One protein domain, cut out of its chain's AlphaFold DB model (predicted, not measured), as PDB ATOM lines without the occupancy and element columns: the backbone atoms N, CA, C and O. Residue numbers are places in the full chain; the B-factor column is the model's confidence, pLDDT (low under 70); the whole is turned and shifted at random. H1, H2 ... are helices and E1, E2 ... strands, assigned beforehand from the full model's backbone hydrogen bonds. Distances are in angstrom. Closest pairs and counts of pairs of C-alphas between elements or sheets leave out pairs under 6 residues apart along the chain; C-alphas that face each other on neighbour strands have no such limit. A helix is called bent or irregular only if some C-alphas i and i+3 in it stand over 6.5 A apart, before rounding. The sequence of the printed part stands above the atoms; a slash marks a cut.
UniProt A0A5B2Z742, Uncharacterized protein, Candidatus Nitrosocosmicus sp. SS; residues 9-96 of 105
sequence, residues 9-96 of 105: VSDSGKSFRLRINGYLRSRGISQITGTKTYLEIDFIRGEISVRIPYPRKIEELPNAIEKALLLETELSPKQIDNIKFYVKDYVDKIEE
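AT A GLANCE: This is residues 9 to 96 of the 105 residues of an uncharacterized protein of Candidatus Nitrosocosmicus sp. SS (UniProt A0A5B2Z742). A twisted sheet of four strands has the long helix H2 over one face at its E4 edge, and H3 folds back beside H2 as the second arm of a helical hairpin. The short helices H1 and H4 only graze the sheet. The printed part has 88 residues, with E1 H1 E2 E3 E4 H2 H3 H4 along the chain, the sheet in the order E1 E2 E3 E4, antiparallel throughout, and a mixed class. It is compact, with a radius of gyration of the C-alphas of 12.0 A and spans of 31 by 24 by 21 A.

IN THESE COORDINATES: E1 is residues 15 to 18, from C-alpha 15 at (-38.792, 24.011, 28.923). E2 is residues 29 to 35, 17.7 A; E3 38 to 43, 16.4 A; E4 49 to 53. H2 is residues 58 to 72, 20.9 A, and irregular: C-alphas 59 and 62 are 7.2 A apart. H1 is residues 22 to 26, H3 77 to 88, 15.9 A, and H4 91 to 96, ending at C-alpha 96 (-35.354, 35.225, 24.508).

HOW THE PARTS SIT: E2, E3 and E4 form a meander, each strand the antiparallel neighbour of the one before. N 16 and O 34 of E1 and E2 are 2.9 A apart, N 40 and O 33 of E2 and E3 2.7 A, N 52 and O 39 of E3 and E4 2.8 A. H2 is on one face, making two layers, 8.6 A over the sheet. H2 and H3 touch at a shallow tilt of 28 degrees, opposite ways; their closest C-alphas, Pro 62 and Lys 84, are 4.9 A apart. In H1, H3 and H4 every O i to N i+4 pair is within hydrogen-bond range; in H2, 9 of 11.

THE WHOLE: The C-alphas farthest apart, Gly 13 and Ser 76, are 34.0 A apart. The printed part has no cut, and its links between named elements are tight. Residues 11 to 13 and 46 to 47 have pLDDT under 70.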
ATOM      1  N   VAL A   9     -40.060  25.612  20.141       80.81
ATOM      2  CA  VAL A   9     -41.382  25.112  20.523       80.81
ATOM      3  C   VAL A   9     -41.445  25.060  22.043       80.81
ATOM      4  O   VAL A   9     -40.752  24.251  22.661       80.81
ATOM      5  N   SER A  10     -42.257  25.917  22.654       75.75
ATOM      6  CA  SER A  10     -42.502  25.893  24.100       75.75
ATOM      7  C   SER A  10     -43.276  24.630  24.486       75.75
ATOM      8  O   SER A  10     -44.353  24.386  23.948       75.75
ATOM      9  N   ASP A  11     -42.729  23.823  25.400       68.56
ATOM     10  CA  ASP A  11     -43.296  22.507  25.749       68.56
ATOM     11  C   ASP A  11     -44.174  22.592  27.014       68.56
ATOM     12  O   ASP A  11     -45.249  22.005  27.084       68.56
ATOM     13  N   SER A  12     -43.752  23.357  28.034       62.94
ATOM     14  CA  SER A  12     -44.476  23.401  29.323       62.94
ATOM     15  C   SER A  12     -44.260  24.661  30.183       62.94
ATOM     16  O   SER A  12     -44.431  24.623  31.401       62.94
ATOM     17  N   GLY A  13     -43.814  25.777  29.596       67.19
ATOM     18  CA  GLY A  13     -43.439  27.003  30.332       67.19
ATOM     19  C   GLY A  13     -42.175  26.876  31.202       67.19
ATOM     20  O   GLY A  13     -41.632  27.872  31.666       67.19
ATOM     21  N   LYS A  14     -41.680  25.647  31.405       76.81
ATOM     22  CA  LYS A  14     -40.431  25.316  32.115       76.81
ATOM     23  C   LYS A  14     -39.316  24.855  31.179       76.81
ATOM     24  O   LYS A  14     -38.152  24.813  31.581       76.81
ATOM     25  N   SER A  15     -39.689  24.478  29.963       87.50
ATOM     26  CA  SER A  15     -38.792  24.011  28.923       87.50
ATOM     27  C   SER A  15     -39.280  24.449  27.551       87.50
ATOM     28  O   SER A  15     -40.477  24.665  27.319       87.50
ATOM     29  N   PHE A  16     -38.325  24.534  26.641       89.56
ATOM     30  CA  PHE A  16     -38.539  24.784  25.232       89.56
ATOM     31  C   PHE A  16     -37.702  23.808  24.412       89.56
ATOM     32  O   PHE A  16     -36.692  23.288  24.881       89.56
ATOM     33  N   ARG A  17     -38.103  23.551  23.175       90.94
ATOM     34  CA  ARG A  17     -37.380  22.671  22.259       90.94
ATOM     35  C   ARG A  17     -36.891  23.465  21.068       90.94
ATOM     36  O   ARG A  17     -37.695  24.076  20.371       90.94
ATOM     37  N   LEU A  18     -35.593  23.405  20.801       90.56
ATOM     38  CA  LEU A  18     -35.038  23.922  19.561       90.56
ATOM     39  C   LEU A  18     -35.360  22.913  18.452       90.56
ATOM     40  O   LEU A  18     -34.959  21.746  18.512       90.56
ATOM     41  N   ARG A  19     -36.126  23.333  17.443       88.19
ATOM     42  CA  ARG A  19     -36.378  22.509  16.260       88.19
ATOM     43  C   ARG A  19     -35.049  22.254  15.585       88.19
ATOM     44  O   ARG A  19     -34.420  23.203  15.168       88.19
ATOM     45  N   ILE A  20     -34.663  20.994  15.435       87.94
ATOM     46  CA  ILE A  20     -33.442  20.605  14.728       87.94
ATOM     47  C   ILE A  20     -33.740  20.268  13.266       87.94
ATOM     48  O   ILE A  20     -34.789  19.702  12.943       87.94
ATOM     49  N   ASN A  21     -32.798  20.566  12.374       85.69
ATOM     50  CA  ASN A  21     -32.906  20.207  10.961       85.69
ATOM     51  C   ASN A  21     -32.520  18.732  10.698       85.69
ATOM     52  O   ASN A  21     -31.992  18.024  11.561       85.69
ATOM     53  N   GLY A  22     -32.767  18.259   9.471       82.75
ATOM     54  CA  GLY A  22     -32.412  16.894   9.054       82.75
ATOM     55  C   GLY A  22     -30.908  16.602   9.114       82.75
ATOM     56  O   GLY A  22     -30.512  15.448   9.266       82.75
ATOM     57  N   TYR A  23     -30.071  17.642   9.055       84.38
ATOM     58  CA  TYR A  23     -28.627  17.506   9.178       84.38
ATOM     59  C   TYR A  23     -28.206  17.095  10.592       84.38
ATOM     60  O   TYR A  23     -27.477  16.122  10.745       84.38
ATOM     61  N   LEU A  24     -28.707  17.753  11.639       87.31
ATOM     62  CA  LEU A  24     -28.425  17.331  13.015       87.31
ATOM     63  C   LEU A  24     -28.977  15.931  13.316       87.31
ATOM     64  O   LEU A  24     -28.301  15.125  13.957       87.31
ATOM     65  N   ARG A  25     -30.156  15.599  12.773       87.31
ATOM     66  CA  ARG A  25     -30.723  14.245  12.886       87.31
ATOM     67  C   ARG A  25     -29.835  13.183  12.246       87.31
ATOM     68  O   ARG A  25     -29.597  12.146  12.855       87.31
ATOM     69  N   SER A  26     -29.283  13.434  11.057       84.19
ATOM     70  CA  SER A  26     -28.364  12.484  10.410       84.19
ATOM     71  C   SER A  26     -27.024  12.340  11.147       84.19
ATOM     72  O   SER A  26     -26.322  11.348  10.956       84.19
ATOM     73  N   ARG A  27     -26.685  13.286  12.033       81.75
ATOM     74  CA  ARG A  27     -25.544  13.206  12.962       81.75
ATOM     75  C   ARG A  27     -25.864  12.512  14.284       81.75
ATOM     76  O   ARG A  27     -24.974  12.397  15.119       81.75
ATOM     77  N   GLY A  28     -27.087  12.015  14.448       86.69
ATOM     78  CA  GLY A  28     -27.484  11.243  15.616       86.69
ATOM     79  C   GLY A  28     -28.081  12.071  16.746       86.69
ATOM     80  O   GLY A  28     -28.262  11.509  17.815       86.69
ATOM     81  N   ILE A  29     -28.418  13.347  16.535       90.12
ATOM     82  CA  ILE A  29     -29.145  14.154  17.527       90.12
ATOM     83  C   ILE A  29     -30.645  13.920  17.361       90.12
ATOM     84  O   ILE A  29     -31.187  14.080  16.264       90.12
ATOM     85  N   SER A  30     -31.328  13.540  18.435       90.62
ATOM     86  CA  SER A  30     -32.777  13.326  18.436       90.62
ATOM     87  C   SER A  30     -33.529  14.620  18.728       90.62
ATOM     88  O   SER A  30     -34.513  14.921  18.045       90.62
ATOM     89  N   GLN A  31     -33.051  15.399  19.699       91.12
ATOM     90  CA  GLN A  31     -33.626  16.685  20.080       91.12
ATOM     91  C   GLN A  31     -32.625  17.559  20.841       91.12
ATOM     92  O   GLN A  31     -31.629  17.078  21.377       91.12
ATOM     93  N   ILE A  32     -32.918  18.859  20.869       93.44
ATOM     94  CA  ILE A  32     -32.239  19.839  21.712       93.44
ATOM     95  C   ILE A  32     -33.315  20.536  22.543       93.44
ATOM     96  O   ILE A  32     -34.213  21.178  21.989       93.44
ATOM     97  N   THR A  33     -33.224  20.405  23.860       92.88
ATOM     98  CA  THR A  33     -34.191  20.949  24.815       92.88
ATOM     99  C   THR A  33     -33.504  21.988  25.687       92.88
ATOM    100  O   THR A  33     -32.411  21.762  26.186       92.88
ATOM    101  N   GLY A  34     -34.118  23.146  25.878       92.69
ATOM    102  CA  GLY A  34     -33.656  24.162  26.811       92.69
ATOM    103  C   GLY A  34     -34.584  24.288  28.006       92.69
ATOM    104  O   GLY A  34     -35.784  24.019  27.929       92.69
ATOM    105  N   THR A  35     -34.017  24.707  29.128       91.50
ATOM    106  CA  THR A  35     -34.747  25.072  30.346       91.50
ATOM    107  C   THR A  35     -34.353  26.487  30.759       91.50
ATOM    108  O   THR A  35     -33.753  27.225  29.991       91.50
ATOM    109  N   LYS A  36     -34.643  26.890  31.998       89.19
ATOM    110  CA  LYS A  36     -34.115  28.144  32.555       89.19
ATOM    111  C   LYS A  36     -32.635  28.075  32.966       89.19
ATOM    112  O   LYS A  36     -32.052  29.113  33.265       89.19
ATOM    113  N   THR A  37     -32.052  26.878  33.084       91.44
ATOM    114  CA  THR A  37     -30.711  26.684  33.676       91.44
ATOM    115  C   THR A  37     -29.727  25.929  32.792       91.44
ATOM    116  O   THR A  37     -28.521  26.089  32.979       91.44
ATOM    117  N   TYR A  38     -30.199  25.126  31.843       94.50
ATOM    118  CA  TYR A  38     -29.340  24.358  30.944       94.50
ATOM    119  C   TYR A  38     -29.990  24.116  29.583       94.50
ATOM    120  O   TYR A  38     -31.216  24.140  29.456       94.50
ATOM    121  N   LEU A  39     -29.135  23.806  28.611       95.25
ATOM    122  CA  LEU A  39     -29.473  23.158  27.352       95.25
ATOM    123  C   LEU A  39     -29.142  21.662  27.455       95.25
ATOM    124  O   LEU A  39     -28.144  21.287  28.059       95.25
ATOM    125  N   GLU A  40     -29.968  20.806  26.882       95.00
ATOM    126  CA  GLU A  40     -29.819  19.355  26.860       95.00
ATOM    127  C   GLU A  40     -29.840  18.882  25.407       95.00
ATOM    128  O   GLU A  40     -30.705  19.290  24.628       95.00
ATOM    129  N   ILE A  41     -28.856  18.067  25.028       94.25
ATOM    130  CA  ILE A  41     -28.739  17.490  23.686       94.25
ATOM    131  C   ILE A  41     -28.903  15.982  23.812       94.25
ATOM    132  O   ILE A  41     -28.037  15.309  24.372       94.25
ATOM    133  N   ASP A  42     -29.993  15.465  23.256       92.56
ATOM    134  CA  ASP A  42     -30.287  14.038  23.259       92.56
ATOM    135  C   ASP A  42     -29.833  13.384  21.957       92.56
ATOM    136  O   ASP A  42     -29.973  13.948  20.863       92.56
ATOM    137  N   PHE A  43     -29.340  12.153  22.063       90.88
ATOM    138  CA  PHE A  43     -28.867  11.375  20.925       90.88
ATOM    139  C   PHE A  43     -29.820  10.215  20.584       90.88
ATOM    140  O   PHE A  43     -30.363   9.540  21.454       90.88
ATOM    141  N   ILE A  44     -30.013   9.945  19.287       83.31
ATOM    142  CA  ILE A  44     -30.961   8.955  18.729       83.31
ATOM    143  C   ILE A  44     -30.707   7.533  19.244       83.31
ATOM    144  O   ILE A  44     -31.634   6.734  19.316       83.31
ATOM    145  N   ARG A  45     -29.464   7.207  19.612       74.75
ATOM    146  CA  ARG A  45     -29.102   5.877  20.118       74.75
ATOM    147  C   ARG A  45     -29.424   5.663  21.604       74.75
ATOM    148  O   ARG A  45     -29.074   4.623  22.138       74.75
ATOM    149  N   GLY A  46     -30.136   6.596  22.239       59.47
ATOM    150  CA  GLY A  46     -30.940   6.329  23.433       59.47
ATOM    151  C   GLY A  46     -30.218   6.300  24.781       59.47
ATOM    152  O   GLY A  46     -30.908   6.276  25.793       59.47
ATOM    153  N   GLU A  47     -28.885   6.346  24.836       65.19
ATOM    154  CA  GLU A  47     -28.159   6.207  26.116       65.19
ATOM    155  C   GLU A  47     -27.389   7.450  26.566       65.19
ATOM    156  O   GLU A  47     -26.903   7.488  27.693       65.19
ATOM    157  N   ILE A  48     -27.284   8.484  25.726       83.50
ATOM    158  CA  ILE A  48     -26.504   9.678  26.058       83.50
ATOM    159  C   ILE A  48     -27.369  10.916  25.871       83.50
ATOM    160  O   ILE A  48     -27.928  11.158  24.798       83.50
ATOM    161  N   SER A  49     -27.450  11.693  26.945       91.12
ATOM    162  CA  SER A  49     -27.975  13.048  26.968       91.12
ATOM    163  C   SER A  49     -26.912  13.933  27.595       91.12
ATOM    164  O   SER A  49     -26.394  13.616  28.668       91.12
ATOM    165  N   VAL A  50     -26.550  15.018  26.917       93.75
ATOM    166  CA  VAL A  50     -25.517  15.938  27.401       93.75
ATOM    167  C   VAL A  50     -26.184  17.204  27.905       93.75
ATOM    168  O   VAL A  50     -26.759  17.966  27.125       93.75
ATOM    169  N   ARG A  51     -26.088  17.433  29.217       95.50
ATOM    170  CA  ARG A  51     -26.588  18.640  29.883       95.50
ATOM    171  C   ARG A  51     -25.505  19.697  29.973       95.50
ATOM    172  O   ARG A  51     -24.417  19.460  30.485       95.50
ATOM    173  N   ILE A  52     -25.848  20.890  29.521       96.56
ATOM    174  CA  ILE A  52     -24.930  21.997  29.296       96.56
ATOM    175  C   ILE A  52     -25.507  23.191  30.052       96.56
ATOM    176  O   ILE A  52     -26.422  23.853  29.550       96.56
ATOM    177  N   PRO A  53     -25.045  23.453  31.288       95.94
ATOM    178  CA  PRO A  53     -25.469  24.626  32.039       95.94
ATOM    179  C   PRO A  53     -25.217  25.897  31.233       95.94
ATOM    180  O   PRO A  53     -24.168  26.026  30.594       95.94
ATOM    181  N   TYR A  54     -26.153  26.847  31.274       94.56
ATOM    182  CA  TYR A  54     -25.933  28.107  30.574       94.56
ATOM    183  C   TYR A  54     -24.732  28.848  31.180       94.56
ATOM    184  O   TYR A  54     -24.646  28.985  32.406       94.56
ATOM    185  N   PRO A  55     -23.802  29.337  30.345       95.50
ATOM    186  CA  PRO A  55     -22.731  30.203  30.812       95.50
ATOM    187  C   PRO A  55     -23.289  31.533  31.329       95.50
ATOM    188  O   PRO A  55     -24.441  31.893  31.088       95.50
ATOM    189  N   ARG A  56     -22.448  32.302  32.030       92.81
ATOM    190  CA  ARG A  56     -22.835  33.630  32.540       92.81
ATOM    191  C   ARG A  56     -23.238  34.594  31.422       92.81
ATOM    192  O   ARG A  56     -24.101  35.435  31.646       92.81
ATOM    193  N   LYS A  57     -22.591  34.481  30.259       94.62
ATOM    194  CA  LYS A  57     -22.913  35.219  29.035       94.62
ATOM    195  C   LYS A  57     -23.385  34.224  27.991       94.62
ATOM    196  O   LYS A  57     -22.622  33.321  27.656       94.62
ATOM    197  N   ILE A  58     -24.602  34.381  27.475       92.69
ATOM    198  CA  ILE A  58     -25.195  33.395  26.560       92.69
ATOM    199  C   ILE A  58     -24.391  33.232  25.261       92.69
ATOM    200  O   ILE A  58     -24.332  32.141  24.706       92.69
ATOM    201  N   GLU A  59     -23.675  34.275  24.839       94.19
ATOM    202  CA  GLU A  59     -22.752  34.276  23.697       94.19
ATOM    203  C   GLU A  59     -21.652  33.201  23.805       94.19
ATOM    204  O   GLU A  59     -21.107  32.750  22.799       94.19
ATOM    205  N   GLU A  60     -21.327  32.762  25.027       95.88
ATOM    206  CA  GLU A  60     -20.339  31.711  25.297       95.88
ATOM    207  C   GLU A  60     -20.936  30.294  25.211       95.88
ATOM    208  O   GLU A  60     -20.199  29.309  25.322       95.88
ATOM    209  N   LEU A  61     -22.253  30.156  24.997       96.00
ATOM    210  CA  LEU A  61     -22.948  28.866  24.907       96.00
ATOM    211  C   LEU A  61     -22.337  27.927  23.851       96.00
ATOM    212  O   LEU A  61     -22.149  26.754  24.174       96.00
ATOM    213  N   PRO A  62     -21.938  28.386  22.648       95.81
ATOM    214  CA  PRO A  62     -21.261  27.528  21.675       95.81
ATOM    215  C   PRO A  62     -19.979  26.884  22.235       95.81
ATOM    216  O   PRO A  62     -19.740  25.693  22.034       95.81
ATOM    217  N   ASN A  63     -19.187  27.633  23.008       95.88
ATOM    218  CA  ASN A  63     -17.969  27.113  23.636       95.88
ATOM    219  C   ASN A  63     -18.289  26.142  24.782       95.88
ATOM    220  O   ASN A  63     -17.560  25.173  24.996       95.88
ATOM    221  N   ALA A  64     -19.365  26.395  25.534       96.69
ATOM    222  CA  ALA A  64     -19.833  25.481  26.576       96.69
ATOM    223  C   ALA A  64     -20.298  24.143  25.979       96.69
ATOM    224  O   ALA A  64     -19.960  23.089  26.515       96.69
ATOM    225  N   ILE A  65     -20.997  24.186  24.839       95.44
ATOM    226  CA  ILE A  65     -21.412  22.996  24.089       95.44
ATOM    227  C   ILE A  65     -20.203  22.193  23.633       95.44
ATOM    228  O   ILE A  65     -20.150  20.991  23.864       95.44
ATOM    229  N   GLU A  66     -19.217  22.851  23.026       96.12
ATOM    230  CA  GLU A  66     -17.997  22.185  22.573       96.12
ATOM    231  C   GLU A  66     -17.290  21.451  23.713       96.12
ATOM    232  O   GLU A  66     -16.995  20.264  23.591       96.12
ATOM    233  N   LYS A  67     -17.092  22.125  24.851       96.00
ATOM    234  CA  LYS A  67     -16.460  21.522  26.032       96.00
ATOM    235  C   LYS A  67     -17.242  20.324  26.565       96.00
ATOM    236  O   LYS A  67     -16.633  19.306  26.872       96.00
ATOM    237  N   ALA A  68     -18.563  20.443  26.677       95.06
ATOM    238  CA  ALA A  68     -19.404  19.368  27.194       95.06
ATOM    239  C   ALA A  68     -19.422  18.159  26.250       95.06
ATOM    240  O   ALA A  68     -19.270  17.029  26.697       95.06
ATOM    241  N   LEU A  69     -19.539  18.381  24.939       93.25
ATOM    242  CA  LEU A  69     -19.549  17.293  23.962       93.25
ATOM    243  C   LEU A  69     -18.191  16.594  23.849       93.25
ATOM    244  O   LEU A  69     -18.165  15.377  23.701       93.25
ATOM    245  N   LEU A  70     -17.077  17.326  23.955       94.00
ATOM    246  CA  LEU A  70     -15.738  16.726  24.002       94.00
ATOM    247  C   LEU A  70     -15.525  15.854  25.247       94.00
ATOM    248  O   LEU A  70     -14.721  14.928  25.202       94.00
ATOM    249  N   LEU A  71     -16.202  16.172  26.355       93.19
ATOM    250  CA  LEU A  71     -16.080  15.445  27.618       93.19
ATOM    251  C   LEU A  71     -16.994  14.214  27.676       93.19
ATOM    252  O   LEU A  71     -16.572  13.163  28.146       93.19
ATOM    253  N   GLU A  72     -18.237  14.358  27.218       90.75
ATOM    254  CA  GLU A  72     -19.319  13.392  27.457       90.75
ATOM    255  C   GLU A  72     -19.608  12.493  26.241       90.75
ATOM    256  O   GLU A  72     -20.467  11.613  26.304       90.75
ATOM    257  N   THR A  73     -18.949  12.722  25.097       89.12
ATOM    258  CA  THR A  73     -19.233  11.993  23.851       89.12
ATOM    259  C   THR A  73     -17.970  11.652  23.064       89.12
ATOM    260  O   THR A  73     -16.954  12.330  23.154       89.12
ATOM    261  N   GLU A  74     -18.070  10.645  22.196       89.25
ATOM    262  CA  GLU A  74     -17.023  10.281  21.228       89.25
ATOM    263  C   GLU A  74     -17.193  10.996  19.872       89.25
ATOM    264  O   GLU A  74     -16.733  10.523  18.828       89.25
ATOM    265  N   LEU A  75     -17.914  12.123  19.839       88.06
ATOM    266  CA  LEU A  75     -18.111  12.874  18.604       88.06
ATOM    267  C   LEU A  75     -16.779  13.421  18.087       88.06
ATOM    268  O   LEU A  75     -15.972  13.984  18.824       88.06
ATOM    269  N   SER A  76     -16.577  13.332  16.773       90.88
ATOM    270  CA  SER A  76     -15.430  13.985  16.143       90.88
ATOM    271  C   SER A  76     -15.519  15.516  16.282       90.88
ATOM    272  O   SER A  76     -16.630  16.061  16.270       90.88
ATOM    273  N   PRO A  77     -14.384  16.245  16.288       91.56
ATOM    274  CA  PRO A  77     -14.381  17.710  16.356       91.56
ATOM    275  C   PRO A  77     -15.279  18.363  15.300       91.56
ATOM    276  O   PRO A  77     -16.042  19.277  15.593       91.56
ATOM    277  N   LYS A  78     -15.298  17.807  14.082       90.88
ATOM    278  CA  LYS A  78     -16.181  18.271  13.007       90.88
ATOM    279  C   LYS A  78     -17.661  18.111  13.361       90.88
ATOM    280  O   LYS A  78     -18.459  18.978  13.023       90.88
ATOM    281  N   GLN A  79     -18.072  17.010  13.990       89.69
ATOM    282  CA  GLN A  79     -19.465  16.838  14.430       89.69
ATOM    283  C   GLN A  79     -19.827  17.847  15.517       89.69
ATOM    284  O   GLN A  79     -20.903  18.434  15.443       89.69
ATOM    285  N   ILE A  80     -18.920  18.095  16.459       92.69
ATOM    286  CA  ILE A  80     -19.106  19.081  17.525       92.69
ATOM    287  C   ILE A  80     -19.238  20.492  16.944       92.69
ATOM    288  O   ILE A  80     -20.191  21.196  17.277       92.69
ATOM    289  N   ASP A  81     -18.376  20.873  16.000       93.00
ATOM    290  CA  ASP A  81     -18.443  22.168  15.314       93.00
ATOM    291  C   ASP A  81     -19.793  22.402  14.637       93.00
ATOM    292  O   ASP A  81     -20.366  23.483  14.732       93.00
ATOM    293  N   ASN A  82     -20.351  21.380  13.992       90.38
ATOM    294  CA  ASN A  82     -21.664  21.489  13.360       90.38
ATOM    295  C   ASN A  82     -22.780  21.817  14.360       90.38
ATOM    296  O   ASN A  82     -23.648  22.635  14.067       90.38
ATOM    297  N   ILE A  83     -22.761  21.171  15.526       91.31
ATOM    298  CA  ILE A  83     -23.743  21.398  16.592       91.31
ATOM    299  C   ILE A  83     -23.549  22.799  17.168       91.31
ATOM    300  O   ILE A  83     -24.509  23.553  17.319       91.31
ATOM    301  N   LYS A  84     -22.290  23.162  17.420       92.62
ATOM    302  CA  LYS A  84     -21.875  24.474  17.907       92.62
ATOM    303  C   LYS A  84     -22.365  25.599  16.999       92.62
ATOM    304  O   LYS A  84     -22.971  26.545  17.490       92.62
ATOM    305  N   PHE A  85     -22.130  25.493  15.693       91.44
ATOM    306  CA  PHE A  85     -22.562  26.502  14.727       91.44
ATOM    307  C   PHE A  85     -24.079  26.565  14.610       91.44
ATOM    308  O   PHE A  85     -24.633  27.657  14.622       91.44
ATOM    309  N   TYR A  86     -24.751  25.414  14.603       90.94
ATOM    310  CA  TYR A  86     -26.207  25.390  14.588       90.94
ATOM    311  C   TYR A  86     -26.810  26.130  15.784       90.94
ATOM    312  O   TYR A  86     -27.710  26.944  15.617       90.94
ATOM    313  N   VAL A  87     -26.315  25.866  16.996       90.94
ATOM    314  CA  VAL A  87     -26.812  26.563  18.188       90.94
ATOM    315  C   VAL A  87     -26.426  28.038  18.163       90.94
ATOM    316  O   VAL A  87     -27.253  28.867  18.525       90.94
ATOM    317  N   LYS A  88     -25.217  28.377  17.693       93.25
ATOM    318  CA  LYS A  88     -24.755  29.765  17.541       93.25
ATOM    319  C   LYS A  88     -25.730  30.612  16.718       93.25
ATOM    320  O   LYS A  88     -26.027  31.727  17.129       93.25
ATOM    321  N   ASP A  89     -26.258  30.072  15.621       91.25
ATOM    322  CA  ASP A  89     -27.210  30.775  14.747       91.25
ATOM    323  C   ASP A  89     -28.552  31.095  15.436       91.25
ATOM    324  O   ASP A  89     -29.327  31.913  14.942       91.25
ATOM    325  N   TYR A  90     -28.832  30.469  16.584       91.12
ATOM    326  CA  TYR A  90     -30.070  30.642  17.346       91.12
ATOM    327  C   TYR A  90     -29.841  31.069  18.803       91.12
ATOM    328  O   TYR A  90     -30.768  30.966  19.606       91.12
ATOM    329  N   VAL A  91     -28.644  31.556  19.157       92.38
ATOM    330  CA  VAL A  91     -28.319  31.995  20.529       92.38
ATOM    331  C   VAL A  91     -29.283  33.074  21.023       92.38
ATOM    332  O   VAL A  91     -29.795  32.943  22.131       92.38
ATOM    333  N   ASP A  92     -29.600  34.067  20.192       91.06
ATOM    334  CA  ASP A  92     -30.495  35.166  20.575       91.06
ATOM    335  C   ASP A  92     -31.905  34.648  20.894       91.06
ATOM    336  O   ASP A  92     -32.480  34.960  21.933       91.06
ATOM    337  N   LYS A  93     -32.431  33.742  20.058       90.12
ATOM    338  CA  LYS A  93     -33.744  33.113  20.284       90.12
ATOM    339  C   LYS A  93     -33.752  32.254  21.547       90.12
ATOM    340  O   LYS A  93     -34.751  32.201  22.260       90.12
ATOM    341  N   ILE A  94     -32.647  31.564  21.828       91.00
ATOM    342  CA  ILE A  94     -32.473  30.796  23.064       91.00
ATOM    343  C   ILE A  94     -32.500  31.732  24.275       91.00
ATOM    344  O   ILE A  94     -33.175  31.421  25.255       91.00
ATOM    345  N   GLU A  95     -31.814  32.874  24.217       91.81
ATOM    346  CA  GLU A  95     -31.837  33.874  25.287       91.81
ATOM    347  C   GLU A  95     -33.244  34.430  25.526       91.81
ATOM    348  O   GLU A  95     -33.701  34.466  26.674       91.81
ATOM    349  N   GLU A  96     -33.958  34.781  24.454       89.06
ATOM    350  CA  GLU A  96     -35.354  35.225  24.508       89.06
ATOM    351  C   GLU A  96     -36.245  34.173  25.183       89.06
ATOM    352  O   GLU A  96     -36.943  34.482  26.152       89.06
TER     353      GLU A  96